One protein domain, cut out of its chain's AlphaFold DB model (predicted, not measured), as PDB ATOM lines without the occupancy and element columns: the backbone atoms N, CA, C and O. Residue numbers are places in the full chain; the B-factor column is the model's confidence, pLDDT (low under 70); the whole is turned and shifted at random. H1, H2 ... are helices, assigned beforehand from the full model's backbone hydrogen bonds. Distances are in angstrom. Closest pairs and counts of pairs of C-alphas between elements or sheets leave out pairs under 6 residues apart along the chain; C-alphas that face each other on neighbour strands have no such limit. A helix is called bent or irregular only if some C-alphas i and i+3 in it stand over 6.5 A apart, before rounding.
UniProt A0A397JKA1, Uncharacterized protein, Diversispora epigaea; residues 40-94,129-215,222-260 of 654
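Overview. This is residues 40 to 94, 129 to 215 and 222 to 260 of the 654 residues of an uncharacterized protein of Diversispora epigaea (UniProt A0A397JKA1). Two helical lobes stand end to end, H1 to H4 in one and H5, H6, H7, H9 and H10 in the other, and a thin arm sticks out sideways with residues 206 to 212, the short H8 near its tip. The stretch from residue 193 runs out of the second lobe, passes between the two lobes and leads into the arm. The printed part has 181 residues with ten named helices, H1 to H10 in order along the chain, and no named strand; the class is all helix. The whole is compact, with a radius of gyration of the C-alphas of 17.2 A, and spans 50 by 50 by 30 A, the arm making much of one long span.

Arrangement. H1, residues 40 to 62, was assigned as one helix by its hydrogen bonds but is bent: C-alphas 50 and 53 are 9.2 A apart. Its arms H1a, residues 40 to 50, and H1b, residues 53 to 62, touch at Ile 48 and Ala 56, their closest C-alphas, 5.3 A apart, at a steep tilt of 67 degrees, only just short of about perpendicular. H1b is itself irregular, with C-alphas 54 and 57 7.6 A apart. H2, residues 69 to 77, touches H1a at a steep tilt of 59 degrees, the same way; the closest C-alphas, of Pro 40 and Val 71, are 4.4 A apart. H3, residues 84 to 93, and H1b are near each other. H4, residues 135 to 148, touches H3 with residues 141 to 145 alone, at a shallow tilt of 29 degrees, opposite ways; the closest C-alphas, of Ile 87 and Gly 145, are 6.4 A apart. H5, residues 159 to 166, only just touches H3, with 3 pairs of C-alphas within 8 A, the closest those of Tyr 85 and Asp 159 at 5.4 A. H7, residues 184 to 192, touches H5 at a shallow tilt of 13 degrees, opposite ways, closest at the C-alphas of Leu 166 and Ile 187, 6.6 A apart. H9, residues 234 to 246, touches H6, residues 173 to 182, with residues 243 to 246 alone; the closest C-alphas, of Glu 177 and Ile 246, are 6.0 A apart. H10, residues 250 to 256, touches H7 at a shallow tilt of 27 degrees, the same way, closest at the C-alphas of Ile 191 and Trp 254, 6.5 A apart. H8, residues 211 to 215, touches no helix. Every O i to N i+4 pair is within hydrogen-bond range in H1a, H2, H3, H4, H5, H7, H8, H9 and H10; in H1b and in H6 it is 4 of 6.

Along the chain. H1a begins at C-alpha 40 (27.877, 1.249, -8.344) and is 15.4 A long; H1b is 15.3 A long. H4 is 19.7 A and H9 18.1 A from first to last C-alpha. H8 begins at C-alpha 211 (65.069, 16.604, -16.775), and H10 ends at C-alpha 256 (28.559, 24.714, 6.026).

Size, cuts and confidence. The two C-alphas farthest apart, of Asn 150 and Asp 209, are 51.4 A apart. Residues 95 to 128 and 216 to 221 are not printed; the gaps are 8.1 A from C-alpha 94 to 129 and 10.8 A from C-alpha 215 to 222. The link from H7 to H8, 18 residues, is long. The mean pLDDT of the printed part is 92.9, and no printed residue is under 70.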
ATOM      1  N   PRO A  40      28.008  -0.204  -8.307       95.94
ATOM      2  CA  PRO A  40      27.877   1.249  -8.344       95.94
ATOM      3  C   PRO A  40      27.951   1.922  -6.970       95.94
ATOM      4  O   PRO A  40      28.595   2.967  -6.845       95.94
ATOM      5  N   HIS A  41      27.350   1.322  -5.940       95.44
ATOM      6  CA  HIS A  41      27.323   1.876  -4.587       95.44
ATOM      7  C   HIS A  41      28.691   1.772  -3.912       95.44
ATOM      8  O   HIS A  41      29.143   2.739  -3.300       95.44
ATOM      9  N   ALA A  42      29.402   0.657  -4.090       95.00
ATOM     10  CA  ALA A  42      30.761   0.475  -3.597       95.00
ATOM     11  C   ALA A  42      31.727   1.499  -4.200       95.00
ATOM     12  O   ALA A  42      32.544   2.094  -3.496       95.00
ATOM     13  N   ARG A  43      31.608   1.753  -5.508       95.38
ATOM     14  CA  ARG A  43      32.412   2.757  -6.218       95.38
ATOM     15  C   ARG A  43      32.081   4.174  -5.763       95.38
ATOM     16  O   ARG A  43      33.005   4.945  -5.505       95.38
ATOM     17  N   ALA A  44      30.795   4.499  -5.634       96.88
ATOM     18  CA  ALA A  44      30.347   5.790  -5.121       96.88
ATOM     19  C   ALA A  44      30.853   6.029  -3.689       96.88
ATOM     20  O   ALA A  44      31.429   7.074  -3.392       96.88
ATOM     21  N   LYS A  45      30.735   5.025  -2.818       96.06
ATOM     22  CA  LYS A  45      31.231   5.101  -1.446       96.06
ATOM     23  C   LYS A  45      32.749   5.248  -1.388       96.06
ATOM     24  O   LYS A  45      33.248   6.089  -0.646       96.06
ATOM     25  N   TRP A  46      33.487   4.495  -2.204       95.94
ATOM     26  CA  TRP A  46      34.943   4.597  -2.274       95.94
ATOM     27  C   TRP A  46      35.416   5.985  -2.714       95.94
ATOM     28  O   TRP A  46      36.303   6.553  -2.081       95.94
ATOM     29  N   ILE A  47      34.831   6.552  -3.777       95.75
ATOM     30  CA  ILE A  47      35.276   7.859  -4.278       95.75
ATOM     31  C   ILE A  47      34.957   8.981  -3.281       95.75
ATOM     32  O   ILE A  47      35.796   9.855  -3.080       95.75
ATOM     33  N   ILE A  48      33.803   8.917  -2.606       95.75
ATOM     34  CA  ILE A  48      33.426   9.875  -1.557       95.75
ATOM     35  C   ILE A  48      34.351   9.738  -0.348       95.75
ATOM     36  O   ILE A  48      34.827  10.746   0.162       95.75
ATOM     37  N   ASN A  49      34.647   8.514   0.095       95.00
ATOM     38  CA  ASN A  49      35.548   8.299   1.226       95.00
ATOM     39  C   ASN A  49      36.976   8.782   0.926       95.00
ATOM     40  O   ASN A  49      37.664   9.288   1.805       95.00
ATOM     41  N   LYS A  50      37.425   8.639  -0.325       93.19
ATOM     42  CA  LYS A  50      38.788   8.991  -0.726       93.19
ATOM     43  C   LYS A  50      38.995  10.480  -1.006       93.19
ATOM     44  O   LYS A  50      40.092  10.977  -0.770       93.19
ATOM     45  N   PHE A  51      37.993  11.158  -1.561       93.19
ATOM     46  CA  PHE A  51      38.135  12.527  -2.077       93.19
ATOM     47  C   PHE A  51      37.103  13.516  -1.521       93.19
ATOM     48  O   PHE A  51      37.046  14.653  -1.980       93.19
ATOM     49  N   GLY A  52      36.265  13.088  -0.579       94.31
ATOM     50  CA  GLY A  52      35.188  13.909  -0.038       94.31
ATOM     51  C   GLY A  52      34.020  14.088  -1.009       94.31
ATOM     52  O   GLY A  52      34.097  13.810  -2.209       94.31
ATOM     53  N   ARG A  53      32.890  14.581  -0.491       95.50
ATOM     54  CA  ARG A  53      31.677  14.835  -1.299       95.50
ATOM     55  C   ARG A  53      31.860  15.976  -2.301       95.50
ATOM     56  O   ARG A  53      31.222  15.960  -3.352       95.50
ATOM     57  N   SER A  54      32.729  16.927  -1.970       95.69
ATOM     58  CA  SER A  54      33.001  18.153  -2.728       95.69
ATOM     59  C   SER A  54      33.731  17.893  -4.044       95.69
ATOM     60  O   SER A  54      33.434  18.525  -5.054       95.69
ATOM     61  N   HIS A  55      34.656  16.927  -4.061       96.50
ATOM     62  CA  HIS A  55      35.487  16.631  -5.234       96.50
ATOM     63  C   HIS A  55      35.270  15.230  -5.816       96.50
ATOM     64  O   HIS A  55      35.875  14.892  -6.839       96.50
ATOM     65  N   ALA A  56      34.370  14.426  -5.235       96.12
ATOM     66  CA  ALA A  56      34.028  13.088  -5.721       96.12
ATOM     67  C   ALA A  56      33.692  13.065  -7.219       96.12
ATOM     68  O   ALA A  56      34.173  12.191  -7.946       96.12
ATOM     69  N   LEU A  57      32.896  14.023  -7.705       96.06
ATOM     70  CA  LEU A  57      32.472  14.051  -9.106       96.06
ATOM     71  C   LEU A  57      33.637  14.373 -10.055       96.06
ATOM     72  O   LEU A  57      33.825  13.681 -11.057       96.06
ATOM     73  N   PHE A  58      34.474  15.352  -9.695       96.12
ATOM     74  CA  PHE A  58      35.694  15.685 -10.432       96.12
ATOM     75  C   PHE A  58      36.620  14.472 -10.578       96.12
ATOM     76  O   PHE A  58      37.013  14.108 -11.692       96.12
ATOM     77  N   HIS A  59      36.931  13.797  -9.470       94.75
ATOM     78  CA  HIS A  59      37.807  12.629  -9.504       94.75
ATOM     79  C   HIS A  59      37.167  11.441 -10.232       94.75
ATOM     80  O   HIS A  59      37.865  10.737 -10.962       94.75
ATOM     81  N   SER A  60      35.849  11.248 -10.116       94.50
ATOM     82  CA  SER A  60      35.131  10.185 -10.834       94.50
ATOM     83  C   SER A  60      35.285  10.299 -12.351       94.50
ATOM     84  O   SER A  60      35.546   9.294 -13.012       94.50
ATOM     85  N   ILE A  61      35.177  11.515 -12.900       94.44
ATOM     86  CA  ILE A  61      35.363  11.775 -14.335       94.44
ATOM     87  C   ILE A  61      36.818  11.521 -14.742       94.44
ATOM     88  O   ILE A  61      37.084  10.833 -15.727       94.44
ATOM     89  N   ARG A  62      37.780  12.017 -13.955       90.81
ATOM     90  CA  ARG A  62      39.209  11.926 -14.295       90.81
ATOM     91  C   ARG A  62      39.786  10.524 -14.293       90.81
ATOM     92  O   ARG A  62      40.725  10.255 -15.039       90.81
ATOM     93  N   ILE A  63      39.249   9.621 -13.476       88.62
ATOM     94  CA  ILE A  63      39.686   8.218 -13.472       88.62
ATOM     95  C   ILE A  63      39.275   7.512 -14.790       88.62
ATOM     96  O   ILE A  63      39.824   6.461 -15.130       88.62
ATOM     97  N   GLY A  64      38.369   8.099 -15.586       80.94
ATOM     98  CA  GLY A  64      38.011   7.649 -16.933       80.94
ATOM     99  C   GLY A  64      36.821   6.696 -16.915       80.94
ATOM    100  O   GLY A  64      35.736   7.076 -16.484       80.94
ATOM    101  N   LYS A  65      37.021   5.421 -17.295       83.06
ATOM    102  CA  LYS A  65      35.987   4.350 -17.268       83.06
ATOM    103  C   LYS A  65      35.436   4.043 -15.857       83.06
ATOM    104  O   LYS A  65      34.769   3.029 -15.634       83.06
ATOM    105  N   PHE A  66      35.765   4.882 -14.878       88.69
ATOM    106  CA  PHE A  66      35.225   4.812 -13.542       88.69
ATOM    107  C   PHE A  66      33.742   5.192 -13.497       88.69
ATOM    108  O   PHE A  66      32.936   4.501 -12.885       88.69
ATOM    109  N   LEU A  67      33.375   6.278 -14.167       93.75
ATOM    110  CA  LEU A  67      32.035   6.834 -14.066       93.75
ATOM    111  C   LEU A  67      31.124   6.283 -15.169       93.75
ATOM    112  O   LEU A  67      31.466   6.307 -16.349       93.75
ATOM    113  N   ASN A  68      29.954   5.794 -14.772       94.94
ATOM    114  CA  ASN A  68      28.827   5.488 -15.647       94.94
ATOM    115  C   ASN A  68      27.541   6.027 -14.995       94.94
ATOM    116  O   ASN A  68      27.579   6.493 -13.856       94.94
ATOM    117  N   VAL A  69      26.410   5.957 -15.699       96.44
ATOM    118  CA  VAL A  69      25.129   6.512 -15.224       96.44
ATOM    119  C   VAL A  69      24.685   5.890 -13.890       96.44
ATOM    120  O   VAL A  69      24.246   6.604 -12.996       96.44
ATOM    121  N   GLN A  70      24.891   4.584 -13.688       97.50
ATOM    122  CA  GLN A  70      24.537   3.910 -12.430       97.50
ATOM    123  C   GLN A  70      25.383   4.398 -11.245       97.50
ATOM    124  O   GLN A  70      24.848   4.682 -10.177       97.50
ATOM    125  N   VAL A  71      26.702   4.535 -11.432       96.81
ATOM    126  CA  VAL A  71      27.601   5.105 -10.414       96.81
ATOM    127  C   VAL A  71      27.214   6.553 -10.134       96.81
ATOM    128  O   VAL A  71      27.210   6.963  -8.980       96.81
ATOM    129  N   LEU A  72      26.857   7.320 -11.164       97.12
ATOM    130  CA  LEU A  72      26.426   8.705 -11.007       97.12
ATOM    131  C   LEU A  72      25.143   8.820 -10.173       97.12
ATOM    132  O   LEU A  72      25.102   9.616  -9.240       97.12
ATOM    133  N   HIS A  73      24.134   7.985 -10.429       97.44
ATOM    134  CA  HIS A  73      22.936   7.934  -9.588       97.44
ATOM    135  C   HIS A  73      23.259   7.522  -8.149       97.44
ATOM    136  O   HIS A  73      22.742   8.128  -7.213       97.44
ATOM    137  N   ALA A  74      24.158   6.551  -7.955       97.69
ATOM    138  CA  ALA A  74      24.624   6.186  -6.621       97.69
ATOM    139  C   ALA A  74      25.347   7.357  -5.926       97.69
ATOM    140  O   ALA A  74      25.165   7.554  -4.727       97.69
ATOM    141  N   LEU A  75      26.117   8.173  -6.654       97.62
ATOM    142  CA  LEU A  75      26.726   9.394  -6.119       97.62
ATOM    143  C   LEU A  75      25.664  10.425  -5.714       97.62
ATOM    144  O   LEU A  75      25.747  10.973  -4.617       97.62
ATOM    145  N   PHE A  76      24.650  10.664  -6.551       96.69
ATOM    146  CA  PHE A  76      23.550  11.579  -6.226       96.69
ATOM    147  C   PHE A  76      22.773  11.123  -4.988       96.69
ATOM    148  O   PHE A  76      22.529  11.932  -4.095       96.69
ATOM    149  N   ALA A  77      22.488   9.822  -4.879       96.75
ATOM    150  CA  ALA A  77      21.864   9.227  -3.698       96.75
ATOM    151  C   ALA A  77      22.721   9.373  -2.425       96.75
ATOM    152  O   ALA A  77      22.192   9.360  -1.321       96.75
ATOM    153  N   ASN A  78      24.040   9.547  -2.567       95.12
ATOM    154  CA  ASN A  78      24.965   9.822  -1.464       95.12
ATOM    155  C   ASN A  78      25.232  11.326  -1.251       95.12
ATOM    156  O   ASN A  78      26.184  11.694  -0.557       95.12
ATOM    157  N   HIS A  79      24.394  12.196  -1.825       94.25
ATOM    158  CA  HIS A  79      24.431  13.647  -1.645       94.25
ATOM    159  C   HIS A  79      25.788  14.279  -1.992       94.25
ATOM    160  O   HIS A  79      26.306  15.113  -1.244       94.25
ATOM    161  N   ILE A  80      26.386  13.884  -3.123       96.00
ATOM    162  CA  ILE A  80      27.536  14.628  -3.655       96.00
ATOM    163  C   ILE A  80      27.162  16.078  -3.970       96.00
ATOM    164  O   ILE A  80      26.021  16.396  -4.333       96.00
ATOM    165  N   ILE A  81      28.153  16.958  -3.866       95.62
ATOM    166  CA  ILE A  81      27.972  18.378  -4.142       95.62
ATOM    167  C   ILE A  81      28.209  18.618  -5.632       95.62
ATOM    168  O   ILE A  81      29.218  18.196  -6.194       95.62
ATOM    169  N   ILE A  82      27.263  19.306  -6.267       95.69
ATOM    170  CA  ILE A  82      27.376  19.767  -7.652       95.69
ATOM    171  C   ILE A  82      27.352  21.286  -7.593       95.69
ATOM    172  O   ILE A  82      26.294  21.881  -7.398       95.69
ATOM    173  N   SER A  83      28.526  21.901  -7.697       96.38
ATOM    174  CA  SER A  83      28.650  23.355  -7.689       96.38
ATOM    175  C   SER A  83      28.346  23.947  -9.059       96.38
ATOM    176  O   SER A  83      28.585  23.312 -10.092       96.38
ATOM    177  N   ARG A  84      27.876  25.197  -9.091       96.81
ATOM    178  CA  ARG A  84      27.692  25.915 -10.359       96.81
ATOM    179  C   ARG A  84      29.022  26.065 -11.105       96.81
ATOM    180  O   ARG A  84      29.084  25.828 -12.313       96.81
ATOM    181  N   TYR A  85      30.105  26.316 -10.369       97.00
ATOM    182  CA  TYR A  85      31.468  26.326 -10.903       97.00
ATOM    183  C   TYR A  85      31.879  25.007 -11.565       97.00
ATOM    184  O   TYR A  85      32.503  25.013 -12.626       97.00
ATOM    185  N   PHE A  86      31.504  23.866 -10.983       96.75
ATOM    186  CA  PHE A  86      31.765  22.563 -11.582       96.75
ATOM    187  C   PHE A  86      31.067  22.402 -12.932       96.75
ATOM    188  O   PHE A  86      31.702  21.960 -13.889       96.75
ATOM    189  N   ILE A  87      29.802  22.815 -13.038       96.69
ATOM    190  CA  ILE A  87      29.051  22.779 -14.300       96.69
ATOM    191  C   ILE A  87      29.704  23.681 -15.353       96.69
ATOM    192  O   ILE A  87      29.948  23.228 -16.471       96.69
ATOM    193  N   GLN A  88      30.072  24.913 -14.987       95.62
ATOM    194  CA  GLN A  88      30.791  25.838 -15.873       95.62
ATOM    195  C   GLN A  88      32.089  25.208 -16.398       95.62
ATOM    196  O   GLN A  88      32.320  25.157 -17.604       95.62
ATOM    197  N   ARG A  89      32.916  24.654 -15.502       94.44
ATOM    198  CA  ARG A  89      34.176  23.995 -15.872       94.44
ATOM    199  C   ARG A  89      33.947  22.741 -16.714       94.44
ATOM    200  O   ARG A  89      34.734  22.485 -17.618       94.44
ATOM    201  N   LEU A  90      32.892  21.968 -16.469       94.75
ATOM    202  CA  LEU A  90      32.570  20.796 -17.284       94.75
ATOM    203  C   LEU A  90      32.175  21.197 -18.713       94.75
ATOM    204  O   LEU A  90      32.693  20.615 -19.663       94.75
ATOM    205  N   LEU A  91      31.327  22.218 -18.873       93.12
ATOM    206  CA  LEU A  91      30.913  22.736 -20.184       93.12
ATOM    207  C   LEU A  91      32.098  23.245 -21.015       93.12
ATOM    208  O   LEU A  91      32.140  23.020 -22.220       93.12
ATOM    209  N   MET A  92      33.085  23.874 -20.372       89.81
ATOM    210  CA  MET A  92      34.299  24.355 -21.044       89.81
ATOM    211  C   MET A  92      35.205  23.225 -21.562       89.81
ATOM    212  O   MET A  92      36.000  23.447 -22.471       89.81
ATOM    213  N   HIS A  93      35.131  22.038 -20.957       88.88
ATOM    214  CA  HIS A  93      36.129  20.976 -21.112       88.88
ATOM    215  C   HIS A  93      35.579  19.667 -21.697       88.88
ATOM    216  O   HIS A  93      36.366  18.750 -21.963       88.88
ATOM    217  N   PHE A  94      34.264  19.555 -21.878       90.56
ATOM    218  CA  PHE A  94      33.614  18.394 -22.477       90.56
ATOM    219  C   PHE A  94      33.806  18.341 -24.000       90.56
ATOM    220  O   PHE A  94      33.864  19.363 -24.679       90.56
ATOM    221  N   TRP A 129      40.455  17.029 -19.254       90.00
ATOM    222  CA  TRP A 129      40.097  16.070 -18.201       90.00
ATOM    223  C   TRP A 129      38.705  15.439 -18.339       90.00
ATOM    224  O   TRP A 129      38.489  14.341 -17.827       90.00
ATOM    225  N   ALA A 130      37.790  16.106 -19.048       91.19
ATOM    226  CA  ALA A 130      36.422  15.651 -19.294       91.19
ATOM    227  C   ALA A 130      36.152  15.251 -20.761       91.19
ATOM    228  O   ALA A 130      35.028  14.888 -21.103       91.19
ATOM    229  N   SER A 131      37.167  15.270 -21.633       87.12
ATOM    230  CA  SER A 131      36.996  15.026 -23.081       87.12
ATOM    231  C   SER A 131      36.472  13.630 -23.439       87.12
ATOM    232  O   SER A 131      35.804  13.455 -24.455       87.12
ATOM    233  N   ASN A 132      36.774  12.627 -22.608       86.12
ATOM    234  CA  ASN A 132      36.373  11.230 -22.812       86.12
ATOM    235  C   ASN A 132      35.134  10.824 -22.000       86.12
ATOM    236  O   ASN A 132      34.840   9.632 -21.892       86.12
ATOM    237  N   LEU A 133      34.437  11.786 -21.395       91.31
ATOM    238  CA  LEU A 133      33.197  11.521 -20.675       91.31
ATOM    239  C   LEU A 133      32.125  11.026 -21.658       91.31
ATOM    240  O   LEU A 133      32.014  11.553 -22.764       91.31
ATOM    241  N   SER A 134      31.344  10.006 -21.285       92.69
ATOM    242  CA  SER A 134      30.246   9.562 -22.149       92.69
ATOM    243  C   SER A 134      29.158  10.630 -22.220       92.69
ATOM    244  O   SER A 134      28.917  11.346 -21.245       92.69
ATOM    245  N   ILE A 135      28.487  10.715 -23.369       94.44
ATOM    246  CA  ILE A 135      27.412  11.687 -23.573       94.44
ATOM    247  C   ILE A 135      26.287  11.498 -22.549       94.44
ATOM    248  O   ILE A 135      25.842  12.480 -21.975       94.44
ATOM    249  N   ASP A 136      25.917  10.256 -22.223       96.19
ATOM    250  CA  ASP A 136      24.849   9.976 -21.253       96.19
ATOM    251  C   ASP A 136      25.195  10.489 -19.853       96.19
ATOM    252  O   ASP A 136      24.367  11.093 -19.173       96.19
ATOM    253  N   VAL A 137      26.444  10.286 -19.418       96.25
ATOM    254  CA  VAL A 137      26.916  10.779 -18.119       96.25
ATOM    255  C   VAL A 137      26.974  12.303 -18.132       96.25
ATOM    256  O   VAL A 137      26.523  12.928 -17.178       96.25
ATOM    257  N   PHE A 138      27.488  12.903 -19.208       96.25
ATOM    258  CA  PHE A 138      27.519  14.354 -19.368       96.25
ATOM    259  C   PHE A 138      26.113  14.959 -19.302       96.25
ATOM    260  O   PHE A 138      25.876  15.823 -18.464       96.25
ATOM    261  N   VAL A 139      25.172  14.465 -20.113       97.31
ATOM    262  CA  VAL A 139      23.779  14.937 -20.134       97.31
ATOM    263  C   VAL A 139      23.148  14.788 -18.756       97.31
ATOM    264  O   VAL A 139      22.547  15.735 -18.268       97.31
ATOM    265  N   THR A 140      23.353  13.659 -18.075       97.69
ATOM    266  CA  THR A 140      22.810  13.451 -16.725       97.69
ATOM    267  C   THR A 140      23.349  14.480 -15.722       97.69
ATOM    268  O   THR A 140      22.579  15.036 -14.942       97.69
ATOM    269  N   ILE A 141      24.656  14.775 -15.748       96.75
ATOM    270  CA  ILE A 141      25.274  15.779 -14.864       96.75
ATOM    271  C   ILE A 141      24.768  17.186 -15.182       96.75
ATOM    272  O   ILE A 141      24.463  17.944 -14.264       96.75
ATOM    273  N   ILE A 142      24.710  17.548 -16.464       95.94
ATOM    274  CA  ILE A 142      24.283  18.880 -16.895       95.94
ATOM    275  C   ILE A 142      22.808  19.096 -16.565       95.94
ATOM    276  O   ILE A 142      22.491  20.107 -15.950       95.94
ATOM    277  N   THR A 143      21.925  18.145 -16.872       95.62
ATOM    278  CA  THR A 143      20.496  18.238 -16.534       95.62
ATOM    279  C   THR A 143      20.282  18.407 -15.032       95.62
ATOM    280  O   THR A 143      19.542  19.295 -14.614       95.62
ATOM    281  N   GLU A 144      20.974  17.616 -14.208       95.06
ATOM    282  CA  GLU A 144      20.926  17.766 -12.751       95.06
ATOM    283  C   GLU A 144      21.451  19.143 -12.306       95.06
ATOM    284  O   GLU A 144      20.849  19.802 -11.461       95.06
ATOM    285  N   GLY A 145      22.559  19.607 -12.889       94.06
ATOM    286  CA  GLY A 145      23.152  20.908 -12.581       94.06
ATOM    287  C   GLY A 145      22.238  22.086 -12.923       94.06
ATOM    288  O   GLY A 145      22.031  22.959 -12.087       94.06
ATOM    289  N   PHE A 146      21.668  22.109 -14.127       94.31
ATOM    290  CA  PHE A 146      20.765  23.172 -14.580       94.31
ATOM    291  C   PHE A 146      19.449  23.179 -13.792       94.31
ATOM    292  O   PHE A 146      19.018  24.243 -13.351       94.31
ATOM    293  N   SER A 147      18.895  21.996 -13.494       94.00
ATOM    294  CA  SER A 147      17.726  21.838 -12.618       94.00
ATOM    295  C   SER A 147      17.956  22.457 -11.233       94.00
ATOM    296  O   SER A 147      17.122  23.211 -10.736       94.00
ATOM    297  N   ARG A 148      19.130  22.230 -10.625       93.00
ATOM    298  CA  ARG A 148      19.475  22.796  -9.307       93.00
ATOM    299  C   ARG A 148      19.598  24.316  -9.291       93.00
ATOM    300  O   ARG A 148      19.397  24.924  -8.243       93.00
ATOM    301  N   PHE A 149      19.969  24.923 -10.414       92.12
ATOM    302  CA  PHE A 149      20.224  26.360 -10.504       92.12
ATOM    303  C   PHE A 149      19.171  27.105 -11.333       92.12
ATOM    304  O   PHE A 149      19.433  28.233 -11.742       92.12
ATOM    305  N   ASN A 150      17.984  26.516 -11.538       86.81
ATOM    306  CA  ASN A 150      16.857  27.108 -12.275       86.81
ATOM    307  C   ASN A 150      17.258  27.653 -13.658       86.81
ATOM    308  O   ASN A 150      16.881  28.765 -14.020       86.81
ATOM    309  N   ASP A 151      18.091  26.907 -14.384       78.19
ATOM    310  CA  ASP A 151      18.670  27.289 -15.681       78.19
ATOM    311  C   ASP A 151      19.542  28.568 -15.691       78.19
ATOM    312  O   ASP A 151      20.066  28.963 -16.734       78.19
ATOM    313  N   ASP A 152      19.805  29.178 -14.530       81.25
ATOM    314  CA  ASP A 152      20.639  30.374 -14.357       81.25
ATOM    315  C   ASP A 152      22.122  30.011 -14.133       81.25
ATOM    316  O   ASP A 152      22.750  30.288 -13.099       81.25
ATOM    317  N   VAL A 153      22.699  29.326 -15.124       89.50
ATOM    318  CA  VAL A 153      24.129  28.992 -15.161       89.50
ATOM    319  C   VAL A 153      24.821  29.848 -16.227       89.50
ATOM    320  O   VAL A 153      24.705  29.559 -17.418       89.50
ATOM    321  N   PRO A 154      25.588  30.889 -15.848       87.44
ATOM    322  CA  PRO A 154      26.298  31.703 -16.825       87.44
ATOM    323  C   PRO A 154      27.441  30.892 -17.448       87.44
ATOM    324  O   PRO A 154      28.367  30.483 -16.750       87.44
ATOM    325  N   VAL A 155      27.377  30.668 -18.765       84.31
ATOM    326  CA  VAL A 155      28.320  29.806 -19.515       84.31
ATOM    327  C   VAL A 155      29.476  30.555 -20.192       84.31
ATOM    328  O   VAL A 155      30.405  29.930 -20.693       84.31
ATOM    329  N   LYS A 156      29.437  31.896 -20.223       84.81
ATOM    330  CA  LYS A 156      30.479  32.758 -20.829       84.81
ATOM    331  C   LYS A 156      31.458  33.363 -19.807       84.81
ATOM    332  O   LYS A 156      32.148  34.326 -20.111       84.81
ATOM    333  N   GLY A 157      31.509  32.797 -18.608       87.06
ATOM    334  CA  GLY A 157      32.389  33.182 -17.507       87.06
ATOM    335  C   GLY A 157      32.400  32.067 -16.466       87.06
ATOM    336  O   GLY A 157      31.813  31.007 -16.691       87.06
ATOM    337  N   ASN A 158      33.068  32.280 -15.334       94.06
ATOM    338  CA  ASN A 158      33.060  31.293 -14.258       94.06
ATOM    339  C   ASN A 158      33.071  31.920 -12.861       94.06
ATOM    340  O   ASN A 158      33.509  33.051 -12.660       94.06
ATOM    341  N   ASP A 159      32.599  31.151 -11.886       96.62
ATOM    342  CA  ASP A 159      32.442  31.605 -10.507       96.62
ATOM    343  C   ASP A 159      33.778  31.924  -9.818       96.62
ATOM    344  O   ASP A 159      33.802  32.781  -8.941       96.62
ATOM    345  N   MET A 160      34.898  31.316 -10.232       96.88
ATOM    346  CA  MET A 160      36.229  31.680  -9.721       96.88
ATOM    347  C   MET A 160      36.640  33.089 -10.166       96.88
ATOM    348  O   MET A 160      37.174  33.861  -9.372       96.88
ATOM    349  N   GLU A 161      36.354  33.462 -11.413       95.69
ATOM    350  CA  GLU A 161      36.577  34.820 -11.913       95.69
ATOM    351  C   GLU A 161      35.664  35.835 -11.210       95.69
ATOM    352  O   GLU A 161      36.135  36.873 -10.745       95.69
ATOM    353  N   LEU A 162      34.378  35.511 -11.040       96.75
ATOM    354  CA  LEU A 162      33.463  36.345 -10.258       96.75
ATOM    355  C   LEU A 162      33.972  36.523  -8.819       96.75
ATOM    356  O   LEU A 162      34.053  37.648  -8.322       96.75
ATOM    357  N   PHE A 163      34.379  35.430  -8.167       97.56
ATOM    358  CA  PHE A 163      34.955  35.457  -6.827       97.56
ATOM    359  C   PHE A 163      36.216  36.325  -6.776       97.56
ATOM    360  O   PHE A 163      36.379  37.103  -5.835       97.56
ATOM    361  N   HIS A 164      37.086  36.259  -7.789       96.69
ATOM    362  CA  HIS A 164      38.281  37.096  -7.890       96.69
ATOM    363  C   HIS A 164      37.944  38.591  -7.833       96.69
ATOM    364  O   HIS A 164      38.581  39.335  -7.087       96.69
ATOM    365  N   PHE A 165      36.918  39.045  -8.555       96.56
ATOM    366  CA  PHE A 165      36.497  40.448  -8.510       96.56
ATOM    367  C   PHE A 165      35.765  40.812  -7.216       96.56
ATOM    368  O   PHE A 165      36.028  41.873  -6.644       96.56
ATOM    369  N   LEU A 166      34.888  39.935  -6.714       96.81
ATOM    370  CA  LEU A 166      34.157  40.176  -5.467       96.81
ATOM    371  C   LEU A 166      35.100  40.284  -4.261       96.81
ATOM    372  O   LEU A 166      34.931  41.181  -3.436       96.81
ATOM    373  N   SER A 167      36.123  39.427  -4.204       95.31
ATOM    374  CA  SER A 167      37.159  39.400  -3.158       95.31
ATOM    375  C   SER A 167      38.289  40.417  -3.366       95.31
ATOM    376  O   SER A 167      39.252  40.431  -2.599       95.31
ATOM    377  N   ALA A 168      38.174  41.279  -4.384       93.06
ATOM    378  CA  ALA A 168      39.153  42.311  -4.713       93.06
ATOM    379  C   ALA A 168      40.563  41.781  -5.032       93.06
ATOM    380  O   ALA A 168      41.572  42.434  -4.752       93.06
ATOM    381  N   GLY A 169      40.628  40.620  -5.685       88.69
ATOM    382  CA  GLY A 169      41.846  40.015  -6.218       88.69
ATOM    383  C   GLY A 169      42.737  40.963  -7.039       88.69
ATOM    384  O   GLY A 169      43.951  40.931  -6.823       88.69
ATOM    385  N   PRO A 170      42.196  41.852  -7.900       90.44
ATOM    386  CA  PRO A 170      43.012  42.788  -8.680       90.44
ATOM    387  C   PRO A 170      43.601  43.950  -7.870       90.44
ATOM    388  O   PRO A 170      44.526  44.609  -8.337       90.44
ATOM    389  N   LEU A 171      43.053  44.249  -6.688       89.25
ATOM    390  CA  LEU A 171      43.458  45.413  -5.896       89.25
ATOM    391  C   LEU A 171      44.670  45.096  -5.015       89.25
ATOM    392  O   LEU A 171      44.985  43.932  -4.765       89.25
ATOM    393  N   ALA A 172      45.328  46.127  -4.483       83.69
ATOM    394  CA  ALA A 172      46.323  45.971  -3.420       83.69
ATOM    395  C   ALA A 172      45.659  45.512  -2.107       83.69
ATOM    396  O   ALA A 172      44.472  45.756  -1.886       83.69
ATOM    397  N   ILE A 173      46.407  44.850  -1.215       78.00
ATOM    398  CA  ILE A 173      45.837  44.262   0.014       78.00
ATOM    399  C   ILE A 173      45.157  45.303   0.916       78.00
ATOM    400  O   ILE A 173      44.082  45.031   1.440       78.00
ATOM    401  N   SER A 174      45.712  46.516   0.990       78.06
ATOM    402  CA  SER A 174      45.159  47.639   1.758       78.06
ATOM    403  C   SER A 174      43.780  48.094   1.273       78.06
ATOM    404  O   SER A 174      42.967  48.552   2.064       78.06
ATOM    405  N   GLN A 175      43.494  47.956  -0.023       84.31
ATOM    406  CA  GLN A 175      42.204  48.320  -0.621       84.31
ATOM    407  C   GLN A 175      41.242  47.129  -0.689       84.31
ATOM    408  O   GLN A 175      40.022  47.302  -0.745       84.31
ATOM    409  N   ALA A 176      41.786  45.913  -0.692       90.19
ATOM    410  CA  ALA A 176      41.005  44.700  -0.856       90.19
ATOM    411  C   ALA A 176      40.086  44.420   0.334       90.19
ATOM    412  O   ALA A 176      38.978  43.937   0.125       90.19
ATOM    413  N   GLU A 177      40.493  44.771   1.556       91.25
ATOM    414  CA  GLU A 177      39.667  44.568   2.749       91.25
ATOM    415  C   GLU A 177      38.328  45.308   2.666       91.25
ATOM    416  O   GLU A 177      37.271  44.711   2.875       91.25
ATOM    417  N   ILE A 178      38.358  46.591   2.297       91.88
ATOM    418  CA  ILE A 178      37.156  47.427   2.184       91.88
ATOM    419  C   ILE A 178      36.215  46.847   1.127       91.88
ATOM    420  O   ILE A 178      35.016  46.679   1.363       91.88
ATOM    421  N   LYS A 179      36.766  46.502  -0.041       94.25
ATOM    422  CA  LYS A 179      35.979  45.992  -1.162       94.25
ATOM    423  C   LYS A 179      35.399  44.607  -0.863       94.25
ATOM    424  O   LYS A 179      34.208  44.408  -1.095       94.25
ATOM    425  N   LEU A 180      36.176  43.695  -0.279       95.56
ATOM    426  CA  LEU A 180      35.690  42.377   0.136       95.56
ATOM    427  C   LEU A 180      34.555  42.507   1.156       95.56
ATOM    428  O   LEU A 180      33.509  41.896   0.964       95.56
ATOM    429  N   LYS A 181      34.712  43.352   2.187       93.94
ATOM    430  CA  LYS A 181      33.656  43.589   3.187       93.94
ATOM    431  C   LYS A 181      32.381  44.154   2.558       93.94
ATOM    432  O   LYS A 181      31.295  43.685   2.882       93.94
ATOM    433  N   SER A 182      32.497  45.092   1.612       95.69
ATOM    434  CA  SER A 182      31.332  45.635   0.889       95.69
ATOM    435  C   SER A 182      30.595  44.591   0.041       95.69
ATOM    436  O   SER A 182      29.389  44.696  -0.157       95.69
ATOM    437  N   ASN A 183      31.309  43.562  -0.420       97.50
ATOM    438  CA  ASN A 183      30.780  42.491  -1.258       97.50
ATOM    439  C   ASN A 183      30.479  41.206  -0.468       97.50
ATOM    440  O   ASN A 183      30.138  40.195  -1.080       97.50
ATOM    441  N   LEU A 184      30.614  41.211   0.864       97.00
ATOM    442  CA  LEU A 184      30.618  39.985   1.666       97.00
ATOM    443  C   LEU A 184      29.346  39.158   1.468       97.00
ATOM    444  O   LEU A 184      29.432  37.950   1.272       97.00
ATOM    445  N   LYS A 185      28.185  39.819   1.417       97.44
ATOM    446  CA  LYS A 185      26.901  39.159   1.168       97.44
ATOM    447  C   LYS A 185      26.893  38.400  -0.164       97.44
ATOM    448  O   LYS A 185      26.521  37.237  -0.195       97.44
ATOM    449  N   LEU A 186      27.380  39.023  -1.240       98.12
ATOM    450  CA  LEU A 186      27.455  38.401  -2.568       98.12
ATOM    451  C   LEU A 186      28.434  37.219  -2.592       98.12
ATOM    452  O   LEU A 186      28.202  36.230  -3.281       98.12
ATOM    453  N   ILE A 187      29.534  37.313  -1.840       98.19
ATOM    454  CA  ILE A 187      30.495  36.213  -1.698       98.19
ATOM    455  C   ILE A 187      29.849  35.044  -0.941       98.19
ATOM    456  O   ILE A 187      29.993  33.891  -1.346       98.19
ATOM    457  N   GLU A 188      29.128  35.323   0.142       96.94
ATOM    458  CA  GLU A 188      28.425  34.299   0.915       96.94
ATOM    459  C   GLU A 188      27.286  33.656   0.122       96.94
ATOM    460  O   GLU A 188      27.155  32.435   0.175       96.94
ATOM    461  N   GLU A 189      26.521  34.430  -0.651       96.56
ATOM    462  CA  GLU A 189      25.505  33.932  -1.590       96.56
ATOM    463  C   GLU A 189      26.154  33.024  -2.655       96.56
ATOM    464  O   GLU A 189      25.690  31.907  -2.894       96.56
ATOM    465  N   LEU A 190      27.297  33.424  -3.230       97.62
ATOM    466  CA  LEU A 190      28.048  32.601  -4.186       97.62
ATOM    467  C   LEU A 190      28.493  31.258  -3.574       97.62
ATOM    468  O   LEU A 190      28.363  30.210  -4.206       97.62
ATOM    469  N   ILE A 191      28.986  31.262  -2.333       98.12
ATOM    470  CA  ILE A 191      29.387  30.030  -1.641       98.12
ATOM    471  C   ILE A 191      28.165  29.188  -1.274       98.12
ATOM    472  O   ILE A 191      28.146  28.000  -1.568       98.12
ATOM    473  N   ARG A 192      27.143  29.768  -0.642       96.56
ATOM    474  CA  ARG A 192      26.034  29.014  -0.039       96.56
ATOM    475  C   ARG A 192      24.985  28.582  -1.050       96.56
ATOM    476  O   ARG A 192      24.570  27.430  -1.030       96.56
ATOM    477  N   GLU A 193      24.569  29.485  -1.926       95.12
ATOM    478  CA  GLU A 193      23.467  29.237  -2.860       95.12
ATOM    479  C   GLU A 193      23.963  28.619  -4.163       95.12
ATOM    480  O   GLU A 193      23.299  27.763  -4.743       95.12
ATOM    481  N   LYS A 194      25.150  29.028  -4.631       96.38
ATOM    482  CA  LYS A 194      25.758  28.488  -5.861       96.38
ATOM    483  C   LYS A 194      26.771  27.372  -5.582       96.38
ATOM    484  O   LYS A 194      27.366  26.823  -6.516       96.38
ATOM    485  N   LEU A 195      26.922  27.003  -4.305       97.12
ATOM    486  CA  LEU A 195      27.786  25.929  -3.811       97.12
ATOM    487  C   LEU A 195      29.235  26.090  -4.288       97.12
ATOM    488  O   LEU A 195      29.885  25.102  -4.622       97.12
ATOM    489  N   PHE A 196      29.732  27.329  -4.394       97.75
ATOM    490  CA  PHE A 196      31.033  27.610  -4.997       97.75
ATOM    491  C   PHE A 196      32.172  26.888  -4.265       97.75
ATOM    492  O   PHE A 196      32.499  27.201  -3.120       97.75
ATOM    493  N   ILE A 197      32.796  25.941  -4.965       97.44
ATOM    494  CA  ILE A 197      33.916  25.123  -4.496       97.44
ATOM    495  C   ILE A 197      34.968  25.103  -5.612       97.44
ATOM    496  O   ILE A 197      34.630  24.661  -6.715       97.44
ATOM    497  N   PRO A 198      36.213  25.559  -5.370       97.12
ATOM    498  CA  PRO A 198      37.296  25.428  -6.338       97.12
ATOM    499  C   PRO A 198      37.599  23.956  -6.627       97.12
ATOM    500  O   PRO A 198      37.349  23.066  -5.810       97.12
ATOM    501  N   PHE A 199      38.173  23.688  -7.797       96.56
ATOM    502  CA  PHE A 199      38.657  22.343  -8.097       96.56
ATOM    503  C   PHE A 199      39.837  22.016  -7.169       96.56
ATOM    504  O   PHE A 199      40.514  22.929  -6.690       96.56
ATOM    505  N   PRO A 200      40.104  20.734  -6.878       95.50
ATOM    506  CA  PRO A 200      41.154  20.397  -5.930       95.50
ATOM    507  C   PRO A 200      42.535  20.778  -6.483       95.50
ATOM    508  O   PRO A 200      42.749  20.701  -7.709       95.50
ATOM    509  N   PRO A 201      43.494  21.122  -5.604       94.81
ATOM    510  CA  PRO A 201      44.875  21.355  -5.996       94.81
ATOM    511  C   PRO A 201      45.473  20.118  -6.666       94.81
ATOM    512  O   PRO A 201      45.097  18.970  -6.404       94.81
ATOM    513  N   ARG A 202      46.459  20.351  -7.532       90.44
ATOM    514  CA  ARG A 202      47.267  19.272  -8.097       90.44
ATOM    515  C   ARG A 202      48.092  18.606  -6.983       90.44
ATOM    516  O   ARG A 202      48.736  19.321  -6.211       90.44
ATOM    517  N   PRO A 203      48.146  17.262  -6.909       88.69
ATOM    518  CA  PRO A 203      49.060  16.574  -6.008       88.69
ATOM    519  C   PRO A 203      50.501  17.040  -6.225       88.69
ATOM    520  O   PRO A 203      50.945  17.178  -7.368       88.69
ATOM    521  N   LYS A 204      51.236  17.259  -5.130       84.81
ATOM    522  CA  LYS A 204      52.654  17.634  -5.194       84.81
ATOM    523  C   LYS A 204      53.434  16.556  -5.952       84.81
ATOM    524  O   LYS A 204      53.291  15.363  -5.668       84.81
ATOM    525  N   LEU A 205      54.249  16.978  -6.920       84.56
ATOM    526  CA  LEU A 205      55.122  16.074  -7.662       84.56
ATOM    527  C   LEU A 205      56.123  15.427  -6.701       84.56
ATOM    528  O   LEU A 205      56.642  16.074  -5.790       84.56
ATOM    529  N   LYS A 206      56.405  14.139  -6.914       84.25
ATOM    530  CA  LYS A 206      57.532  13.497  -6.238       84.25
ATOM    531  C   LYS A 206      58.808  14.059  -6.844       84.25
ATOM    532  O   LYS A 206      58.975  14.006  -8.058       84.25
ATOM    533  N   PHE A 207      59.668  14.606  -5.994       84.69
ATOM    534  CA  PHE A 207      60.950  15.137  -6.424       84.69
ATOM    535  C   PHE A 207      61.797  14.049  -7.092       84.69
ATOM    536  O   PHE A 207      61.920  12.944  -6.557       84.69
ATOM    537  N   SER A 208      62.414  14.394  -8.216       84.38
ATOM    538  CA  SER A 208      63.507  13.638  -8.817       84.38
ATOM    539  C   SER A 208      64.441  14.599  -9.542       84.38
ATOM    540  O   SER A 208      63.975  15.534 -10.188       84.38
ATOM    541  N   ASP A 209      65.748  14.344  -9.503       83.50
ATOM    542  CA  ASP A 209      66.763  15.128 -10.227       83.50
ATOM    543  C   ASP A 209      66.789  14.820 -11.733       83.50
ATOM    544  O   ASP A 209      67.847  14.709 -12.355       83.50
ATOM    545  N   THR A 210      65.607  14.663 -12.328       87.69
ATOM    546  CA  THR A 210      65.438  14.336 -13.738       87.69
ATOM    547  C   THR A 210      65.070  15.564 -14.556       87.69
ATOM    548  O   THR A 210      64.336  16.448 -14.101       87.69
ATOM    549  N   ASN A 211      65.512  15.590 -15.813       85.31
ATOM    550  CA  ASN A 211      65.069  16.604 -16.775       85.31
ATOM    551  C   ASN A 211      63.541  16.576 -16.958       85.31
ATOM    552  O   ASN A 211      62.916  17.617 -17.145       85.31
ATOM    553  N   GLU A 212      62.915  15.401 -16.821       86.31
ATOM    554  CA  GLU A 212      61.457  15.264 -16.836       86.31
ATOM    555  C   GLU A 212      60.784  16.053 -15.702       86.31
ATOM    556  O   GLU A 212      59.864  16.828 -15.964       86.31
ATOM    557  N   TYR A 213      61.255  15.914 -14.458       87.44
ATOM    558  CA  TYR A 213      60.708  16.645 -13.312       87.44
ATOM    559  C   TYR A 213      60.863  18.162 -13.469       87.44
ATOM    560  O   TYR A 213      59.924  18.919 -13.194       87.44
ATOM    561  N   LEU A 214      62.026  18.617 -13.948       84.88
ATOM    562  CA  LEU A 214      62.274  20.038 -14.199       84.88
ATOM    563  C   LEU A 214      61.306  20.586 -15.255       84.88
ATOM    564  O   LEU A 214      60.663  21.612 -15.027       84.88
ATOM    565  N   ASN A 215      61.140  19.865 -16.365       83.94
ATOM    566  CA  ASN A 215      60.216  20.232 -17.435       83.94
ATOM    567  C   ASN A 215      58.761  20.263 -16.947       83.94
ATOM    568  O   ASN A 215      58.026  21.195 -17.270       83.94
ATOM    569  N   ARG A 222      53.994  27.973 -15.919       78.50
ATOM    570  CA  ARG A 222      53.494  28.689 -17.108       78.50
ATOM    571  C   ARG A 222      52.110  28.208 -17.554       78.50
ATOM    572  O   ARG A 222      51.708  28.472 -18.680       78.50
ATOM    573  N   GLU A 223      51.406  27.471 -16.700       78.50
ATOM    574  CA  GLU A 223      50.142  26.836 -17.057       78.50
ATOM    575  C   GLU A 223      49.041  27.874 -17.332       78.50
ATOM    576  O   GLU A 223      48.770  28.762 -16.516       78.50
ATOM    577  N   ASP A 224      48.379  27.727 -18.483       80.00
ATOM    578  CA  ASP A 224      47.180  28.485 -18.829       80.00
ATOM    579  C   ASP A 224      46.034  28.164 -17.856       80.00
ATOM    580  O   ASP A 224      45.856  27.031 -17.405       80.00
ATOM    581  N   TYR A 225      45.199  29.162 -17.577       85.00
ATOM    582  CA  TYR A 225      43.943  28.964 -16.862       85.00
ATOM    583  C   TYR A 225      42.759  28.987 -17.842       85.00
ATOM    584  O   TYR A 225      42.663  29.933 -18.627       85.00
ATOM    585  N   PRO A 226      41.811  28.036 -17.762       88.19
ATOM    586  CA  PRO A 226      41.810  26.830 -16.923       88.19
ATOM    587  C   PRO A 226      42.847  25.757 -17.285       88.19
ATOM    588  O   PRO A 226      43.143  25.546 -18.461       88.19
ATOM    589  N   ALA A 227      43.318  25.013 -16.277       87.81
ATOM    590  CA  ALA A 227      44.248  23.904 -16.484       87.81
ATOM    591  C   ALA A 227      43.592  22.762 -17.291       87.81
ATOM    592  O   ALA A 227      42.463  22.356 -16.981       87.81
ATOM    593  N   PRO A 228      44.285  22.179 -18.288       83.94
ATOM    594  CA  PRO A 228      43.715  21.152 -19.162       83.94
ATOM    595  C   PRO A 228      43.352  19.860 -18.421       83.94
ATOM    596  O   PRO A 228      42.373  19.201 -18.763       83.94
ATOM    597  N   ASP A 229      44.083  19.507 -17.363       87.31
ATOM    598  CA  ASP A 229      43.771  18.334 -16.542       87.31
ATOM    599  C   ASP A 229      42.738  18.613 -15.432       87.31
ATOM    600  O   ASP A 229      42.434  17.732 -14.620       87.31
ATOM    601  N   GLY A 230      42.179  19.824 -15.429       90.75
ATOM    602  CA  GLY A 230      41.055  20.243 -14.612       90.75
ATOM    603  C   GLY A 230      41.405  20.663 -13.192       90.75
ATOM    604  O   GLY A 230      40.575  21.319 -12.577       90.75
ATOM    605  N   HIS A 231      42.595  20.349 -12.669       94.06
ATOM    606  CA  HIS A 231      42.990  20.817 -11.338       94.06
ATOM    607  C   HIS A 231      42.958  22.343 -11.238       94.06
ATOM    608  O   HIS A 231      43.113  23.052 -12.234       94.06
ATOM    609  N   GLU A 232      42.772  22.851 -10.022       94.75
ATOM    610  CA  GLU A 232      42.924  24.281  -9.797       94.75
ATOM    611  C   GLU A 232      44.406  24.630  -9.681       94.75
ATOM    612  O   GLU A 232      45.176  23.946  -8.996       94.75
ATOM    613  N   ASN A 233      44.824  25.675 -10.393       91.31
ATOM    614  CA  ASN A 233      46.219  26.094 -10.370       91.31
ATOM    615  C   ASN A 233      46.513  26.956  -9.132       91.31
ATOM    616  O   ASN A 233      45.620  27.529  -8.499       91.31
ATOM    617  N   TYR A 234      47.797  27.082  -8.796       89.81
ATOM    618  CA  TYR A 234      48.233  27.812  -7.603       89.81
ATOM    619  C   TYR A 234      47.798  29.285  -7.615       89.81
ATOM    620  O   TYR A 234      47.496  29.853  -6.568       89.81
ATOM    621  N   ARG A 235      47.715  29.906  -8.802       90.81
ATOM    622  CA  ARG A 235      47.296  31.305  -8.952       90.81
ATOM    623  C   ARG A 235      45.847  31.507  -8.518       90.81
ATOM    624  O   ARG A 235      45.584  32.474  -7.809       90.81
ATOM    625  N   GLN A 236      44.936  30.615  -8.905       93.44
ATOM    626  CA  GLN A 236      43.533  30.714  -8.498       93.44
ATOM    627  C   GLN A 236      43.317  30.306  -7.045       93.44
ATOM    628  O   GLN A 236      42.581  30.975  -6.325       93.44
ATOM    629  N   LEU A 237      44.027  29.287  -6.557       95.62
ATOM    630  CA  LEU A 237      43.994  28.948  -5.132       95.62
ATOM    631  C   LEU A 237      44.501  30.102  -4.256       95.62
ATOM    632  O   LEU A 237      43.966  30.334  -3.174       95.62
ATOM    633  N   ASN A 238      45.467  30.888  -4.739       94.88
ATOM    634  CA  ASN A 238      45.931  32.086  -4.045       94.88
ATOM    635  C   ASN A 238      44.846  33.177  -3.939       94.88
ATOM    636  O   ASN A 238      44.847  33.943  -2.980       94.88
ATOM    637  N   VAL A 239      43.888  33.239  -4.874       95.44
ATOM    638  CA  VAL A 239      42.721  34.139  -4.773       95.44
ATOM    639  C   VAL A 239      41.859  33.748  -3.572       95.44
ATOM    640  O   VAL A 239      41.509  34.603  -2.757       95.44
ATOM    641  N   ILE A 240      41.580  32.451  -3.423       97.75
ATOM    642  CA  ILE A 240      40.828  31.901  -2.286       97.75
ATOM    643  C   ILE A 240      41.583  32.138  -0.973       97.75
ATOM    644  O   ILE A 240      41.019  32.677  -0.020       97.75
ATOM    645  N   ALA A 241      42.874  31.798  -0.936       97.56
ATOM    646  CA  ALA A 241      43.716  31.977   0.242       97.56
ATOM    647  C   ALA A 241      43.776  33.443   0.689       97.56
ATOM    648  O   ALA A 241      43.642  33.743   1.874       97.56
ATOM    649  N   ARG A 242      43.905  34.374  -0.261       95.75
ATOM    650  CA  ARG A 242      43.900  35.811   0.017       95.75
ATOM    651  C   ARG A 242      42.573  36.284   0.609       95.75
ATOM    652  O   ARG A 242      42.590  37.067   1.555       95.75
ATOM    653  N   ALA A 243      41.438  35.814   0.091       96.69
ATOM    654  CA  ALA A 243      40.131  36.150   0.651       96.69
ATOM    655  C   ALA A 243      39.987  35.653   2.099       96.69
ATOM    656  O   ALA A 243      39.516  36.397   2.956       96.69
ATOM    657  N   ILE A 244      40.471  34.440   2.392       97.56
ATOM    658  CA  ILE A 244      40.507  33.878   3.752       97.56
ATOM    659  C   ILE A 244      41.422  34.698   4.664       97.56
ATOM    660  O   ILE A 244      41.074  34.954   5.810       97.56
ATOM    661  N   LEU A 245      42.572  35.161   4.174       95.94
ATOM    662  CA  LEU A 245      43.461  36.014   4.961       95.94
ATOM    663  C   LEU A 245      42.806  37.347   5.336       95.94
ATOM    664  O   LEU A 245      42.994  37.822   6.452       95.94
ATOM    665  N   ILE A 246      42.022  37.933   4.437       94.56
ATOM    666  CA  ILE A 246      41.303  39.182   4.703       94.56
ATOM    667  C   ILE A 246      40.106  38.944   5.637       94.56
ATOM    668  O   ILE A 246      39.867  39.741   6.542       94.56
ATOM    669  N   TYR A 247      39.354  37.859   5.436       95.75
ATOM    670  CA  TYR A 247      38.175  37.523   6.235       95.75
ATOM    671  C   TYR A 247      38.126  36.019   6.574       95.75
ATOM    672  O   TYR A 247      37.421  35.249   5.911       95.75
ATOM    673  N   PRO A 248      38.840  35.579   7.630       96.81
ATOM    674  CA  PRO A 248      38.937  34.165   8.007       96.81
ATOM    675  C   PRO A 248      37.601  33.442   8.248       96.81
ATOM    676  O   PRO A 248      37.486  32.275   7.858       96.81
ATOM    677  N   PRO A 249      36.549  34.085   8.804       96.31
ATOM    678  CA  PRO A 249      35.253  33.436   8.995       96.31
ATOM    679  C   PRO A 249      34.617  32.879   7.715       96.31
ATOM    680  O   PRO A 249      33.759  32.003   7.819       96.31
ATOM    681  N   LEU A 250      35.061  33.305   6.523       96.69
ATOM    682  CA  LEU A 250      34.589  32.776   5.240       96.69
ATOM    683  C   LEU A 250      34.729  31.248   5.132       96.69
ATOM    684  O   LEU A 250      33.880  30.587   4.536       96.69
ATOM    685  N   VAL A 251      35.740  30.669   5.791       98.06
ATOM    686  CA  VAL A 251      35.942  29.212   5.899       98.06
ATOM    687  C   VAL A 251      34.693  28.499   6.421       98.06
ATOM    688  O   VAL A 251      34.351  27.415   5.946       98.06
ATOM    689  N   LYS A 252      33.966  29.113   7.361       97.62
ATOM    690  CA  LYS A 252      32.744  28.533   7.935       97.62
ATOM    691  C   LYS A 252      31.641  28.387   6.887       97.62
ATOM    692  O   LYS A 252      30.874  27.433   6.963       97.62
ATOM    693  N   SER A 253      31.579  29.275   5.894       97.69
ATOM    694  CA  SER A 253      30.603  29.187   4.799       97.69
ATOM    695  C   SER A 253      30.890  28.002   3.872       97.69
ATOM    696  O   SER A 253      29.959  27.277   3.533       97.69
ATOM    697  N   TRP A 254      32.157  27.725   3.544       98.12
ATOM    698  CA  TRP A 254      32.522  26.519   2.783       98.12
ATOM    699  C   TRP A 254      32.272  25.229   3.565       98.12
ATOM    700  O   TRP A 254      31.706  24.273   3.036       98.12
ATOM    701  N   LYS A 255      32.615  25.210   4.856       97.50
ATOM    702  CA  LYS A 255      32.333  24.049   5.708       97.50
ATOM    703  C   LYS A 255      30.833  23.783   5.844       97.50
ATOM    704  O   LYS A 255      30.424  22.627   5.821       97.50
ATOM    705  N   ALA A 256      30.013  24.835   5.920       96.94
ATOM    706  CA  ALA A 256      28.559  24.714   6.026       96.94
ATOM    707  C   ALA A 256      27.912  24.044   4.801       96.94
ATOM    708  O   ALA A 256      26.900  23.367   4.959       96.94
ATOM    709  N   ILE A 257      28.496  24.188   3.606       96.50
ATOM    710  CA  ILE A 257      28.017  23.503   2.392       96.50
ATOM    711  C   ILE A 257      28.633  22.108   2.195       96.50
ATOM    712  O   ILE A 257      28.340  21.451   1.200       96.50
ATOM    713  N   GLY A 258      29.487  21.647   3.116       95.00
ATOM    714  CA  GLY A 258      30.134  20.334   3.062       95.00
ATOM    715  C   GLY A 258      31.531  20.307   2.431       95.00
ATOM    716  O   GLY A 258      32.082  19.218   2.274       95.00
ATOM    717  N   TYR A 259      32.135  21.463   2.124       96.75
ATOM    718  CA  TYR A 259      33.535  21.551   1.692       96.75
ATOM    719  C   TYR A 259      34.476  21.651   2.892       96.75
ATOM    720  O   TYR A 259      34.893  22.729   3.317       96.75
ATOM    721  N   ILE A 260      34.766  20.490   3.478       93.62
ATOM    722  CA  ILE A 260      35.559  20.354   4.705       93.62
ATOM    723  C   ILE A 260      37.057  20.522   4.404       93.62
ATOM    724  O   ILE A 260      37.808  21.020   5.243       93.62
TER     725      ILE A 260